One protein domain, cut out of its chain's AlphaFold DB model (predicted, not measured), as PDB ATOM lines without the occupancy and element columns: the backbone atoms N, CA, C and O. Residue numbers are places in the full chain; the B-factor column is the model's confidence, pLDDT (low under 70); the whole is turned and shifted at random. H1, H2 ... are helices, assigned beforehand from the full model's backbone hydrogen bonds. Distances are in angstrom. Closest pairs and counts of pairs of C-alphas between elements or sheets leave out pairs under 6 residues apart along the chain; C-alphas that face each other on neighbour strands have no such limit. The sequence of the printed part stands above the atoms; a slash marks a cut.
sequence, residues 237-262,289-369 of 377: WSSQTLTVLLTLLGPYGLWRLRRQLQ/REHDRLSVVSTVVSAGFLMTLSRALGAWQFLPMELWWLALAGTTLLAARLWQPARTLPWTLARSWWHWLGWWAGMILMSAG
ATOM      1  N   TRP A 237     -15.374  30.084 -37.548       53.53
ATOM      2  CA  TRP A 237     -15.851  30.861 -36.406       53.53
ATOM      3  C   TRP A 237     -17.356  31.137 -36.472       53.53
ATOM      4  O   TRP A 237     -18.013  31.113 -35.433       53.53
ATOM      5  N   SER A 238     -17.929  31.346 -37.662       58.09
ATOM      6  CA  SER A 238     -19.366  31.603 -37.827       58.09
ATOM      7  C   SER A 238     -20.219  30.380 -37.463       58.09
ATOM      8  O   SER A 238     -21.170  30.502 -36.686       58.09
ATOM      9  N   SER A 239     -19.846  29.185 -37.932       62.91
ATOM     10  CA  SER A 239     -20.543  27.930 -37.624       62.91
ATOM     11  C   SER A 239     -20.314  27.472 -36.180       62.91
ATOM     12  O   SER A 239     -21.254  27.017 -35.521       62.91
ATOM     13  N   GLN A 240     -19.109  27.672 -35.642       67.12
ATOM     14  CA  GLN A 240     -18.793  27.439 -34.229       67.12
ATOM     15  C   GLN A 240     -19.631  28.334 -33.314       67.12
ATOM     16  O   GLN A 240     -20.302  27.840 -32.407       67.12
ATOM     17  N   THR A 241     -19.648  29.640 -33.587       71.31
ATOM     18  CA  THR A 241     -20.403  30.622 -32.798       71.31
ATOM     19  C   THR A 241     -21.892  30.313 -32.849       71.31
ATOM     20  O   THR A 241     -22.536  30.263 -31.803       71.31
ATOM     21  N   LEU A 242     -22.437  30.023 -34.035       74.25
ATOM     22  CA  LEU A 242     -23.837  29.632 -34.183       74.25
ATOM     23  C   LEU A 242     -24.158  28.380 -33.362       74.25
ATOM     24  O   LEU A 242     -25.156  28.348 -32.647       74.25
ATOM     25  N   THR A 243     -23.303  27.364 -33.413       70.75
ATOM     26  CA  THR A 243     -23.565  26.096 -32.728       70.75
ATOM     27  C   THR A 243     -23.502  26.235 -31.208       70.75
ATOM     28  O   THR A 243     -24.368  25.699 -30.509       70.75
ATOM     29  N   VAL A 244     -22.541  27.016 -30.702       77.25
ATOM     30  CA  VAL A 244     -22.453  27.387 -29.282       77.25
ATOM     31  C   VAL A 244     -23.681  28.190 -28.854       77.25
ATOM     32  O   VAL A 244     -24.294  27.874 -27.835       77.25
ATOM     33  N   LEU A 245     -24.097  29.181 -29.649       81.00
ATOM     34  CA  LEU A 245     -25.302  29.967 -29.378       81.00
ATOM     35  C   LEU A 245     -26.544  29.073 -29.305       81.00
ATOM     36  O   LEU A 245     -27.300  29.173 -28.344       81.00
ATOM     37  N   LEU A 246     -26.735  28.154 -30.255       78.94
ATOM     38  CA  LEU A 246     -27.869  27.223 -30.252       78.94
ATOM     39  C   LEU A 246     -27.873  26.311 -29.014       78.94
ATOM     40  O   LEU A 246     -28.941  26.075 -28.446       78.94
ATOM     41  N   THR A 247     -26.698  25.858 -28.551       82.19
ATOM     42  CA  THR A 247     -26.566  25.092 -27.297       82.19
ATOM     43  C   THR A 247     -26.994  25.907 -26.071       82.19
ATOM     44  O   THR A 247     -27.595  25.361 -25.148       82.19
ATOM     45  N   LEU A 248     -26.720  27.214 -26.049       85.44
ATOM     46  CA  LEU A 248     -27.017  28.083 -24.904       85.44
ATOM     47  C   LEU A 248     -28.441  28.667 -24.928       85.44
ATOM     48  O   LEU A 248     -29.026  28.909 -23.868       85.44
ATOM     49  N   LEU A 249     -29.023  28.873 -26.114       82.62
ATOM     50  CA  LEU A 249     -30.331  29.513 -26.292       82.62
ATOM     51  C   LEU A 249     -31.490  28.696 -25.705       82.62
ATOM     52  O   LEU A 249     -32.396  29.286 -25.114       82.62
ATOM     53  N   GLY A 250     -31.456  27.364 -25.818       81.19
ATOM     54  CA  GLY A 250     -32.469  26.476 -25.229       81.19
ATOM     55  C   GLY A 250     -32.573  26.618 -23.700       81.19
ATOM     56  O   GLY A 250     -33.622  27.045 -23.200       81.19
ATOM     57  N   PRO A 251     -31.489  26.348 -22.944       83.94
ATOM     58  CA  PRO A 251     -31.450  26.554 -21.496       83.94
ATOM     59  C   PRO A 251     -31.791  27.994 -21.089       83.94
ATOM     60  O   PRO A 251     -32.565  28.208 -20.153       83.94
ATOM     61  N   TYR A 252     -31.252  28.992 -21.800       85.00
ATOM     62  CA  TYR A 252     -31.499  30.404 -21.506       85.00
ATOM     63  C   TYR A 252     -32.975  30.790 -21.676       85.00
ATOM     64  O   TYR A 252     -33.537  31.466 -20.810       85.00
ATOM     65  N   GLY A 253     -33.623  30.333 -22.751       81.56
ATOM     66  CA  GLY A 253     -35.044  30.569 -23.004       81.56
ATOM     67  C   GLY A 253     -35.925  30.034 -21.874       81.56
ATOM     68  O   GLY A 253     -36.780  30.758 -21.359       81.56
ATOM     69  N   LEU A 254     -35.657  28.807 -21.414       84.94
ATOM     70  CA  LEU A 254     -36.387  28.196 -20.298       84.94
ATOM     71  C   LEU A 254     -36.098  28.874 -18.957       84.94
ATOM     72  O   LEU A 254     -37.010  29.076 -18.154       84.94
ATOM     73  N   TRP A 255     -34.848  29.265 -18.710       86.12
ATOM     74  CA  TRP A 255     -34.477  30.019 -17.513       86.12
ATOM     75  C   TRP A 255     -35.182  31.380 -17.457       86.12
ATOM     76  O   TRP A 255     -35.743  31.747 -16.418       86.12
ATOM     77  N   ARG A 256     -35.210  32.109 -18.579       82.75
ATOM     78  CA  ARG A 256     -35.894  33.402 -18.702       82.75
ATOM     79  C   ARG A 256     -37.394  33.249 -18.468       82.75
ATOM     80  O   ARG A 256     -37.958  34.018 -17.690       82.75
ATOM     81  N   LEU A 257     -38.017  32.249 -19.092       81.31
ATOM     82  CA  LEU A 257     -39.430  31.926 -18.897       81.31
ATOM     83  C   LEU A 257     -39.730  31.618 -17.424       81.31
ATOM     84  O   LEU A 257     -40.654  32.185 -16.845       81.31
ATOM     85  N   ARG A 258     -38.901  30.794 -16.776       82.94
ATOM     86  CA  ARG A 258     -39.052  30.472 -15.353       82.94
ATOM     87  C   ARG A 258     -38.978  31.717 -14.472       82.94
ATOM     88  O   ARG A 258     -39.813  31.870 -13.588       82.94
ATOM     89  N   ARG A 259     -38.023  32.623 -14.720       81.25
ATOM     90  CA  ARG A 259     -37.944  33.900 -13.989       81.25
ATOM     91  C   ARG A 259     -39.179  34.771 -14.203       81.25
ATOM     92  O   ARG A 259     -39.609  35.423 -13.262       81.25
ATOM     93  N   GLN A 260     -39.746  34.786 -15.407       77.31
ATOM     94  CA  GLN A 260     -40.964  35.549 -15.699       77.31
ATOM     95  C   GLN A 260     -42.184  34.995 -14.958       77.31
ATOM     96  O   GLN A 260     -42.947  35.782 -14.413       77.31
ATOM     97  N   LEU A 261     -42.323  33.668 -14.873       75.56
ATOM     98  CA  LEU A 261     -43.415  33.015 -14.137       75.56
ATOM     99  C   LEU A 261     -43.277  33.127 -12.608       75.56
ATOM    100  O   LEU A 261     -44.268  33.006 -11.899       75.56
ATOM    101  N   GLN A 262     -42.059  33.330 -12.094       73.75
ATOM    102  CA  GLN A 262     -41.777  33.475 -10.657       73.75
ATOM    103  C   GLN A 262     -41.715  34.934 -10.184       73.75
ATOM    104  O   GLN A 262     -41.675  35.180  -8.980       73.75
ATOM    105  N   ARG A 289     -46.246  39.503 -21.513       52.84
ATOM    106  CA  ARG A 289     -46.328  39.140 -20.073       52.84
ATOM    107  C   ARG A 289     -47.540  38.322 -19.626       52.84
ATOM    108  O   ARG A 289     -47.573  37.931 -18.467       52.84
ATOM    109  N   GLU A 290     -48.493  38.025 -20.499       62.47
ATOM    110  CA  GLU A 290     -49.507  37.009 -20.194       62.47
ATOM    111  C   GLU A 290     -49.074  35.708 -20.849       62.47
ATOM    112  O   GLU A 290     -49.287  35.485 -22.044       62.47
ATOM    113  N   HIS A 291     -48.387  34.894 -20.063       71.38
ATOM    114  CA  HIS A 291     -48.018  33.545 -20.449       71.38
ATOM    115  C   HIS A 291     -49.219  32.635 -20.254       71.38
ATOM    116  O   HIS A 291     -49.897  32.686 -19.229       71.38
ATOM    117  N   ASP A 292     -49.458  31.773 -21.225       78.81
ATOM    118  CA  ASP A 292     -50.462  30.723 -21.156       78.81
ATOM    119  C   ASP A 292     -49.790  29.342 -21.229       78.81
ATOM    120  O   ASP A 292     -48.582  29.227 -21.479       78.81
ATOM    121  N   ARG A 293     -50.552  28.267 -21.012       83.69
ATOM    122  CA  ARG A 293     -50.012  26.896 -21.085       83.69
ATOM    123  C   ARG A 293     -49.340  26.603 -22.424       83.69
ATOM    124  O   ARG A 293     -48.300  25.947 -22.449       83.69
ATOM    125  N   LEU A 294     -49.900  27.114 -23.520       80.62
ATOM    126  CA  LEU A 294     -49.383  26.879 -24.864       80.62
ATOM    127  C   LEU A 294     -48.008  27.530 -25.067       80.62
ATOM    128  O   LEU A 294     -47.121  26.905 -25.644       80.62
ATOM    129  N   SER A 295     -47.792  28.734 -24.535       75.81
ATOM    130  CA  SER A 295     -46.504  29.434 -24.580       75.81
ATOM    131  C   SER A 295     -45.405  28.684 -23.820       75.81
ATOM    132  O   SER A 295     -44.261  28.619 -24.284       75.81
ATOM    133  N   VAL A 296     -45.746  28.044 -22.694       82.31
ATOM    134  CA  VAL A 296     -44.801  27.208 -21.941       82.31
ATOM    135  C   VAL A 296     -44.458  25.946 -22.728       82.31
ATOM    136  O   VAL A 296     -43.276  25.642 -22.896       82.31
ATOM    137  N   VAL A 297     -45.467  25.251 -23.266       83.62
ATOM    138  CA  VAL A 297     -45.268  24.053 -24.100       83.62
ATOM    139  C   VAL A 297     -44.416  24.380 -25.328       83.62
ATOM    140  O   VAL A 297     -43.413  23.711 -25.561       83.62
ATOM    141  N   SER A 298     -44.740  25.444 -26.063       79.81
ATOM    142  CA  SER A 298     -43.974  25.886 -27.236       79.81
ATOM    143  C   SER A 298     -42.515  26.196 -26.887       79.81
ATOM    144  O   SER A 298     -41.609  25.781 -27.612       79.81
ATOM    145  N   THR A 299     -42.252  26.858 -25.756       81.62
ATOM    146  CA  THR A 299     -40.877  27.179 -25.339       81.62
ATOM    147  C   THR A 299     -40.088  25.916 -24.992       81.62
ATOM    148  O   THR A 299     -38.932  25.791 -25.394       81.62
ATOM    149  N   VAL A 300     -40.703  24.955 -24.290       85.44
ATOM    150  CA  VAL A 300     -40.089  23.649 -23.980       85.44
ATOM    151  C   VAL A 300     -39.768  22.876 -25.255       85.44
ATOM    152  O   VAL A 300     -38.645  22.397 -25.417       85.44
ATOM    153  N   VAL A 301     -40.722  22.803 -26.180       82.50
ATOM    154  CA  VAL A 301     -40.542  22.115 -27.461       82.50
ATOM    155  C   VAL A 301     -39.461  22.802 -28.301       82.50
ATOM    156  O   VAL A 301     -38.597  22.125 -28.853       82.50
ATOM    157  N   SER A 302     -39.442  24.136 -28.342       80.19
ATOM    158  CA  SER A 302     -38.423  24.916 -29.057       80.19
ATOM    159  C   SER A 302     -37.029  24.724 -28.458       80.19
ATOM    160  O   SER A 302     -36.065  24.560 -29.199       80.19
ATOM    161  N   ALA A 303     -36.901  24.693 -27.128       83.06
ATOM    162  CA  ALA A 303     -35.624  24.432 -26.462       83.06
ATOM    163  C   ALA A 303     -35.108  23.012 -26.750       83.06
ATOM    164  O   ALA A 303     -33.924  22.838 -27.041       83.06
ATOM    165  N   GLY A 304     -35.997  22.012 -26.742       81.75
ATOM    166  CA  GLY A 304     -35.668  20.651 -27.173       81.75
ATOM    167  C   GLY A 304     -35.235  20.594 -28.641       81.75
ATOM    168  O   GLY A 304     -34.228  19.965 -28.962       81.75
ATOM    169  N   PHE A 305     -35.933  21.312 -29.525       80.44
ATOM    170  CA  PHE A 305     -35.570  21.415 -30.937       80.44
ATOM    171  C   PHE A 305     -34.195  22.055 -31.136       80.44
ATOM    172  O   PHE A 305     -33.370  21.481 -31.838       80.44
ATOM    173  N   LEU A 306     -33.911  23.193 -30.495       80.50
ATOM    174  CA  LEU A 306     -32.601  23.851 -30.573       80.50
ATOM    175  C   LEU A 306     -31.476  22.923 -30.111       80.50
ATOM    176  O   LEU A 306     -30.392  22.946 -30.692       80.50
ATOM    177  N   MET A 307     -31.736  22.066 -29.120       82.81
ATOM    178  CA  MET A 307     -30.756  21.084 -28.666       82.81
ATOM    179  C   MET A 307     -30.516  19.977 -29.688       82.81
ATOM    180  O   MET A 307     -29.363  19.650 -29.985       82.81
ATOM    181  N   THR A 308     -31.584  19.453 -30.285       76.06
ATOM    182  CA  THR A 308     -31.498  18.478 -31.378       76.06
ATOM    183  C   THR A 308     -30.812  19.071 -32.609       76.06
ATOM    184  O   THR A 308     -29.932  18.433 -33.182       76.06
ATOM    185  N   LEU A 309     -31.151  20.306 -32.984       73.00
ATOM    186  CA  LEU A 309     -30.547  21.023 -34.102       73.00
ATOM    187  C   LEU A 309     -29.066  21.296 -33.835       73.00
ATOM    188  O   LEU A 309     -28.237  20.980 -34.673       73.00
ATOM    189  N   SER A 310     -28.712  21.798 -32.652       75.25
ATOM    190  CA  SER A 310     -27.318  21.999 -32.242       75.25
ATOM    191  C   SER A 310     -26.503  20.703 -32.363       75.25
ATOM    192  O   SER A 310     -25.393  20.713 -32.892       75.25
ATOM    193  N   ARG A 311     -27.075  19.559 -31.962       73.19
ATOM    194  CA  ARG A 311     -26.447  18.244 -32.158       73.19
ATOM    195  C   ARG A 311     -26.307  17.874 -33.636       73.19
ATOM    196  O   ARG A 311     -25.239  17.409 -34.027       73.19
ATOM    197  N   ALA A 312     -27.360  18.066 -34.429       62.06
ATOM    198  CA  ALA A 312     -27.369  17.768 -35.861       62.06
ATOM    199  C   ALA A 312     -26.366  18.632 -36.642       62.06
ATOM    200  O   ALA A 312     -25.715  18.135 -37.552       62.06
ATOM    201  N   LEU A 313     -26.174  19.885 -36.220       62.59
ATOM    202  CA  LEU A 313     -25.160  20.817 -36.726       62.59
ATOM    203  C   LEU A 313     -23.731  20.482 -36.279       62.59
ATOM    204  O   LEU A 313     -22.797  21.216 -36.588       62.59
ATOM    205  N   GLY A 314     -23.537  19.383 -35.548       64.25
ATOM    206  CA  GLY A 314     -22.209  18.933 -35.164       64.25
ATOM    207  C   GLY A 314     -21.634  19.652 -33.950       64.25
ATOM    208  O   GLY A 314     -20.419  19.759 -33.850       64.25
ATOM    209  N   ALA A 315     -22.450  20.103 -32.986       68.19
ATOM    210  CA  ALA A 315     -21.949  20.719 -31.743       68.19
ATOM    211  C   ALA A 315     -20.821  19.944 -31.065       68.19
ATOM    212  O   ALA A 315     -19.884  20.547 -30.555       68.19
ATOM    213  N   TRP A 316     -20.864  18.616 -31.122       64.19
ATOM    214  CA  TRP A 316     -19.840  17.722 -30.580       64.19
ATOM    215  C   TRP A 316     -18.453  17.853 -31.241       64.19
ATOM    216  O   TRP A 316     -17.462  17.340 -30.710       64.19
ATOM    217  N   GLN A 317     -18.375  18.509 -32.400       62.59
ATOM    218  CA  GLN A 317     -17.130  18.844 -33.085       62.59
ATOM    219  C   GLN A 317     -16.485  20.120 -32.537       62.59
ATOM    220  O   GLN A 317     -15.280  20.285 -32.681       62.59
ATOM    221  N   PHE A 318     -17.253  21.003 -31.893       69.00
ATOM    222  CA  PHE A 318     -16.796  22.340 -31.493       69.00
ATOM    223  C   PHE A 318     -16.842  22.552 -29.977       69.00
ATOM    224  O   PHE A 318     -15.949  23.175 -29.406       69.00
ATOM    225  N   LEU A 319     -17.834  21.974 -29.305       68.69
ATOM    226  CA  LEU A 319     -17.982  21.974 -27.856       68.69
ATOM    227  C   LEU A 319     -17.447  20.662 -27.254       68.69
ATOM    228  O   LEU A 319     -17.670  19.590 -27.824       68.69
ATOM    229  N   PRO A 320     -16.774  20.712 -26.086       73.88
ATOM    230  CA  PRO A 320     -16.642  19.539 -25.227       73.88
ATOM    231  C   PRO A 320     -18.014  18.891 -25.015       73.88
ATOM    232  O   PRO A 320     -19.007  19.585 -24.768       73.88
ATOM    233  N   MET A 321     -18.077  17.567 -25.127       72.44
ATOM    234  CA  MET A 321     -19.341  16.832 -25.059       72.44
ATOM    235  C   MET A 321     -20.009  17.007 -23.687       72.44
ATOM    236  O   MET A 321     -21.231  17.065 -23.584       72.44
ATOM    237  N   GLU A 322     -19.206  17.164 -22.641       79.81
ATOM    238  CA  GLU A 322     -19.616  17.424 -21.265       79.81
ATOM    239  C   GLU A 322     -20.433  18.715 -21.167       79.81
ATOM    240  O   GLU A 322     -21.483  18.735 -20.532       79.81
ATOM    241  N   LEU A 323     -20.005  19.781 -21.853       80.75
ATOM    242  CA  LEU A 323     -20.735  21.051 -21.869       80.75
ATOM    243  C   LEU A 323     -22.069  20.924 -22.604       80.75
ATOM    244  O   LEU A 323     -23.069  21.494 -22.164       80.75
ATOM    245  N   TRP A 324     -22.110  20.147 -23.689       84.00
ATOM    246  CA  TRP A 324     -23.360  19.880 -24.395       84.00
ATOM    247  C   TRP A 324     -24.331  19.054 -23.532       84.00
ATOM    248  O   TRP A 324     -25.510  19.393 -23.443       84.00
ATOM    249  N   TRP A 325     -23.844  18.030 -22.820       83.44
ATOM    250  CA  TRP A 325     -24.656  17.257 -21.872       83.44
ATOM    251  C   TRP A 325     -25.139  18.090 -20.688       83.44
ATOM    252  O   TRP A 325     -26.291  17.947 -20.285       83.44
ATOM    253  N   LEU A 326     -24.306  18.986 -20.152       87.56
ATOM    254  CA  LEU A 326     -24.717  19.925 -19.108       87.56
ATOM    255  C   LEU A 326     -25.823  20.861 -19.604       87.56
ATOM    256  O   LEU A 326     -26.798  21.089 -18.886       87.56
ATOM    257  N   ALA A 327     -25.716  21.360 -20.838       86.19
ATOM    258  CA  ALA A 327     -26.763  22.171 -21.454       86.19
ATOM    259  C   ALA A 327     -28.059  21.370 -21.656       86.19
ATOM    260  O   ALA A 327     -29.142  21.861 -21.318       86.19
ATOM    261  N   LEU A 328     -27.971  20.121 -22.122       87.81
ATOM    262  CA  LEU A 328     -29.133  19.248 -22.268       87.81
ATOM    263  C   LEU A 328     -29.783  18.949 -20.910       87.81
ATOM    264  O   LEU A 328     -30.981  19.160 -20.753       87.81
ATOM    265  N   ALA A 329     -29.003  18.534 -19.910       88.12
ATOM    266  CA  ALA A 329     -29.495  18.263 -18.561       88.12
ATOM    267  C   ALA A 329     -30.134  19.510 -17.934       88.12
ATOM    268  O   ALA A 329     -31.226  19.434 -17.368       88.12
ATOM    269  N   GLY A 330     -29.504  20.679 -18.092       89.12
ATOM    270  CA  GLY A 330     -30.058  21.966 -17.673       89.12
ATOM    271  C   GLY A 330     -31.384  22.283 -18.365       89.12
ATOM    272  O   GLY A 330     -32.340  22.687 -17.701       89.12
ATOM    273  N   THR A 331     -31.476  22.033 -19.674       88.31
ATOM    274  CA  THR A 331     -32.710  22.183 -20.461       88.31
ATOM    275  C   THR A 331     -33.811  21.266 -19.932       88.31
ATOM    276  O   THR A 331     -34.909  21.739 -19.639       88.31
ATOM    277  N   THR A 332     -33.519  19.981 -19.723       87.75
ATOM    278  CA  THR A 332     -34.477  18.995 -19.201       87.75
ATOM    279  C   THR A 332     -34.953  19.349 -17.792       87.75
ATOM    280  O   THR A 332     -36.156  19.328 -17.523       87.75
ATOM    281  N   LEU A 333     -34.043  19.741 -16.896       90.44
ATOM    282  CA  LEU A 333     -34.380  20.143 -15.526       90.44
ATOM    283  C   LEU A 333     -35.228  21.420 -15.491       90.44
ATOM    284  O   LEU A 333     -36.182  21.510 -14.713       90.44
ATOM    285  N   LEU A 334     -34.900  22.416 -16.319       88.56
ATOM    286  CA  LEU A 334     -35.685  23.646 -16.418       88.56
ATOM    287  C   LEU A 334     -37.072  23.373 -17.005       88.56
ATOM    288  O   LEU A 334     -38.053  23.873 -16.456       88.56
ATOM    289  N   ALA A 335     -37.169  22.538 -18.042       88.12
ATOM    290  CA  ALA A 335     -38.444  22.110 -18.616       88.12
ATOM    291  C   ALA A 335     -39.321  21.393 -17.577       88.12
ATOM    292  O   ALA A 335     -40.485  21.753 -17.401       88.12
ATOM    293  N   ALA A 336     -38.754  20.454 -16.812       88.19
ATOM    294  CA  ALA A 336     -39.472  19.754 -15.748       88.19
ATOM    295  C   ALA A 336     -39.975  20.717 -14.656       88.19
ATOM    296  O   ALA A 336     -41.113  20.616 -14.198       88.19
ATOM    297  N   ARG A 337     -39.159  21.705 -14.268       87.19
ATOM    298  CA  ARG A 337     -39.533  22.711 -13.255       87.19
ATOM    299  C   ARG A 337     -40.592  23.707 -13.722       87.19
ATOM    300  O   ARG A 337     -41.253  24.310 -12.880       87.19
ATOM    301  N   LEU A 338     -40.764  23.883 -15.030       85.38
ATOM    302  CA  LEU A 338     -41.808  24.734 -15.605       85.38
ATOM    303  C   LEU A 338     -43.192  24.070 -15.598       85.38
ATOM    304  O   LEU A 338     -44.196  24.769 -15.713       85.38
ATOM    305  N   TRP A 339     -43.263  22.750 -15.401       82.75
ATOM    306  CA  TRP A 339     -44.521  22.004 -15.437       82.75
ATOM    307  C   TRP A 339     -45.506  22.405 -14.332       82.75
ATOM    308  O   TRP A 339     -46.694  22.578 -14.596       82.75
ATOM    309  N   GLN A 340     -45.020  22.589 -13.101       82.31
ATOM    310  CA  GLN A 340     -45.866  22.966 -11.962       82.31
ATOM    311  C   GLN A 340     -46.519  24.353 -12.159       82.31
ATOM    312  O   GLN A 340     -47.747  24.420 -12.131       82.31
ATOM    313  N   PRO A 341     -45.771  25.436 -12.467       81.56
ATOM    314  CA  PRO A 341     -46.370  26.734 -12.794       81.56
ATOM    315  C   PRO A 341     -47.265  26.709 -14.038       81.56
ATOM    316  O   PRO A 341     -48.267  27.410 -14.091       81.56
ATOM    317  N   ALA A 342     -46.938  25.900 -15.052       82.50
ATOM    318  CA  ALA A 342     -47.758  25.823 -16.261       82.50
ATOM    319  C   ALA A 342     -49.179  25.326 -15.963       82.50
ATOM    320  O   ALA A 342     -50.141  25.812 -16.555       82.50
ATOM    321  N   ARG A 343     -49.342  24.402 -15.008       83.19
ATOM    322  CA  ARG A 343     -50.659  23.870 -14.625       83.19
ATOM    323  C   ARG A 343     -51.613  24.935 -14.097       83.19
ATOM    324  O   ARG A 343     -52.817  24.729 -14.180       83.19
ATOM    325  N   THR A 344     -51.134  26.064 -13.593       83.12
ATOM    326  CA  THR A 344     -52.016  27.127 -13.089       83.12
ATOM    327  C   THR A 344     -52.383  28.157 -14.157       83.12
ATOM    328  O   THR A 344     -53.236  29.003 -13.911       83.12
ATOM    329  N   LEU A 345     -51.770  28.096 -15.343       83.69
ATOM    330  CA  LEU A 345     -52.041  29.022 -16.443       83.69
ATOM    331  C   LEU A 345     -53.262  28.582 -17.271       83.69
ATOM    332  O   LEU A 345     -53.544  27.381 -17.356       83.69
ATOM    333  N   PRO A 346     -53.976  29.520 -17.918       82.44
ATOM    334  CA  PRO A 346     -55.063  29.197 -18.839       82.44
ATOM    335  C   PRO A 346     -54.540  28.628 -20.169       82.44
ATOM    336  O   PRO A 346     -53.356  28.732 -20.496       82.44
ATOM    337  N   TRP A 347     -55.438  28.037 -20.957       80.12
ATOM    338  CA  TRP A 347     -55.204  27.730 -22.372       80.12
ATOM    339  C   TRP A 347     -55.763  28.876 -23.225       80.12
ATOM    340  O   TRP A 347     -56.974  29.086 -23.208       80.12
ATOM    341  N   THR A 348     -54.928  29.614 -23.970       73.69
ATOM    342  CA  THR A 348     -55.408  30.718 -24.825       73.69
ATOM    343  C   THR A 348     -54.926  30.581 -26.271       73.69
ATOM    344  O   THR A 348     -53.758  30.745 -26.598       73.69
ATOM    345  N   LEU A 349     -55.847  30.316 -27.198       60.62
ATOM    346  CA  LEU A 349     -55.517  30.117 -28.620       60.62
ATOM    347  C   LEU A 349     -55.224  31.422 -29.386       60.62
ATOM    348  O   LEU A 349     -54.606  31.382 -30.452       60.62
ATOM    349  N   ALA A 350     -55.619  32.575 -28.836       54.78
ATOM    350  CA  ALA A 350     -55.646  33.871 -29.524       54.78
ATOM    351  C   ALA A 350     -54.267  34.426 -29.947       54.78
ATOM    352  O   ALA A 350     -54.203  35.358 -30.746       54.78
ATOM    353  N   ARG A 351     -53.157  33.873 -29.436       56.56
ATOM    354  CA  ARG A 351     -51.780  34.335 -29.726       56.56
ATOM    355  C   ARG A 351     -50.890  33.250 -30.357       56.56
ATOM    356  O   ARG A 351     -49.690  33.447 -30.521       56.56
ATOM    357  N   SER A 352     -51.477  32.106 -30.717       49.84
ATOM    358  CA  SER A 352     -50.776  30.835 -30.948       49.84
ATOM    359  C   SER A 352     -49.805  30.806 -32.137       49.84
ATOM    360  O   SER A 352     -48.730  30.230 -32.008       49.84
ATOM    361  N   TRP A 353     -50.111  31.434 -33.274       49.53
ATOM    362  CA  TRP A 353     -49.330  31.239 -34.507       49.53
ATOM    363  C   TRP A 353     -47.891  31.789 -34.448       49.53
ATOM    364  O   TRP A 353     -46.973  31.149 -34.958       49.53
ATOM    365  N   TRP A 354     -47.657  32.908 -33.748       51.97
ATOM    366  CA  TRP A 354     -46.311  33.472 -33.543       51.97
ATOM    367  C   TRP A 354     -45.395  32.559 -32.716       51.97
ATOM    368  O   TRP A 354     -44.178  32.588 -32.877       51.97
ATOM    369  N   HIS A 355     -45.966  31.728 -31.842       53.69
ATOM    370  CA  HIS A 355     -45.213  30.804 -30.989       53.69
ATOM    371  C   HIS A 355     -44.815  29.510 -31.706       53.69
ATOM    372  O   HIS A 355     -43.959  28.778 -31.216       53.69
ATOM    373  N   TRP A 356     -45.395  29.236 -32.874       53.78
ATOM    374  CA  TRP A 356     -45.016  28.106 -33.720       53.78
ATOM    375  C   TRP A 356     -44.033  28.500 -34.818       53.78
ATOM    376  O   TRP A 356     -43.556  27.621 -35.514       53.78
ATOM    377  N   LEU A 357     -43.668  29.777 -34.964       53.16
ATOM    378  CA  LEU A 357     -42.754  30.243 -36.018       53.16
ATOM    379  C   LEU A 357     -41.369  29.578 -35.940       53.16
ATOM    380  O   LEU A 357     -40.807  29.226 -36.969       53.16
ATOM    381  N   GLY A 358     -40.853  29.316 -34.731       51.56
ATOM    382  CA  GLY A 358     -39.628  28.524 -34.543       51.56
ATOM    383  C   GLY A 358     -39.796  27.046 -34.918       51.56
ATOM    384  O   GLY A 358     -38.868  26.423 -35.422       51.56
ATOM    385  N   TRP A 359     -41.002  26.503 -34.734       53.09
ATOM    386  CA  TRP A 359     -41.370  25.141 -35.120       53.09
ATOM    387  C   TRP A 359     -41.561  25.012 -36.638       53.09
ATOM    388  O   TRP A 359     -41.043  24.082 -37.240       53.09
ATOM    389  N   TRP A 360     -42.223  25.987 -37.269       52.72
ATOM    390  CA  TRP A 360     -42.401  26.103 -38.716       52.72
ATOM    391  C   TRP A 360     -41.077  26.349 -39.431       52.72
ATOM    392  O   TRP A 360     -40.797  25.665 -40.405       52.72
ATOM    393  N   ALA A 361     -40.222  27.244 -38.928       52.31
ATOM    394  CA  ALA A 361     -38.868  27.420 -39.453       52.31
ATOM    395  C   ALA A 361     -38.045  26.127 -39.322       52.31
ATOM    396  O   ALA A 361     -37.311  25.772 -40.240       52.31
ATOM    397  N   GLY A 362     -38.218  25.390 -38.218       49.28
ATOM    398  CA  GLY A 362     -37.617  24.074 -38.016       49.28
ATOM    399  C   GLY A 362     -38.122  23.020 -39.003       49.28
ATOM    400  O   GLY A 362     -37.310  22.328 -39.609       49.28
ATOM    401  N   MET A 363     -39.435  22.933 -39.228       50.56
ATOM    402  CA  MET A 363     -40.022  22.030 -40.224       50.56
ATOM    403  C   MET A 363     -39.588  22.389 -41.644       50.56
ATOM    404  O   MET A 363     -39.211  21.494 -42.390       50.56
ATOM    405  N   ILE A 364     -39.565  23.682 -41.984       48.75
ATOM    406  CA  ILE A 364     -39.107  24.186 -43.281       48.75
ATOM    407  C   ILE A 364     -37.629  23.846 -43.492       48.75
ATOM    408  O   ILE A 364     -37.285  23.364 -44.561       48.75
ATOM    409  N   LEU A 365     -36.761  23.999 -42.486       44.59
ATOM    410  CA  LEU A 365     -35.346  23.599 -42.564       44.59
ATOM    411  C   LEU A 365     -35.159  22.076 -42.656       44.59
ATOM    412  O   LEU A 365     -34.284  21.614 -43.386       44.59
ATOM    413  N   MET A 366     -35.986  21.286 -41.963       43.25
ATOM    414  CA  MET A 366     -35.970  19.823 -42.083       43.25
ATOM    415  C   MET A 366     -36.475  19.346 -43.455       43.25
ATOM    416  O   MET A 366     -35.976  18.340 -43.957       43.25
ATOM    417  N   SER A 367     -37.415  20.065 -44.079       38.25
ATOM    418  CA  SER A 367     -37.945  19.750 -45.413       38.25
ATOM    419  C   SER A 367     -37.123  20.333 -46.568       38.25
ATOM    420  O   SER A 367     -37.088  19.739 -47.639       38.25
ATOM    421  N   ALA A 368     -36.459  21.479 -46.372       35.12
ATOM    422  CA  ALA A 368     -35.750  22.223 -47.423       35.12
ATOM    423  C   ALA A 368     -34.330  21.716 -47.696       35.12
ATOM    424  O   ALA A 368     -33.656  22.223 -48.588       35.12
ATOM    425  N   GLY A 369     -33.885  20.687 -46.982       33.75
ATOM    426  CA  GLY A 369     -32.722  19.933 -47.394       33.75
ATOM    427  C   GLY A 369     -31.651  19.840 -46.323       33.75
ATOM    428  O   GLY A 369     -30.812  20.718 -46.134       33.75
TER     429      GLY A 369
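This is residues 237 to 262 and 289 to 369 of the 377 residues of the protein "Beta-lactamase family protein" of Burkholderiales bacterium (UniProt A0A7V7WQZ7). Long helices H1, H2 and H4 make an up-and-down bundle, each running against the one before; H3 sits at one end, and H5 packs on H2, with H6 following. The printed part, 107 residues with six named helices and no named strand, is all helix and compact, with radius of gyration of the C-alphas 14.5 A and spans 42 by 31 by 17 A.

H1, residues 237 to 262, touches H2, residues 293 to 312, at a shallow tilt of 21 degrees, opposite ways; closest C-alphas Gly 250 and Ala 303, 4.0 A. H4, residues 321 to 342, touches H1 (closest C-alphas Pro 251 and Thr 331, 4.7 A). Every O i to N i+4 pair is within hydrogen-bond range in H2; H1 has 20 of 22, H4 15 of 18.

H1 begins at C-alpha 237 (-15.851, 30.861, -36.406) and spans 36.6 A; H4 ends at C-alpha 342 (-47.758, 25.823, -16.261).

Residues 263 to 288 are not printed; C-alphas 262 and 289 are 11.9 A apart. Residues 349 to 369 are among those under pLDDT 70.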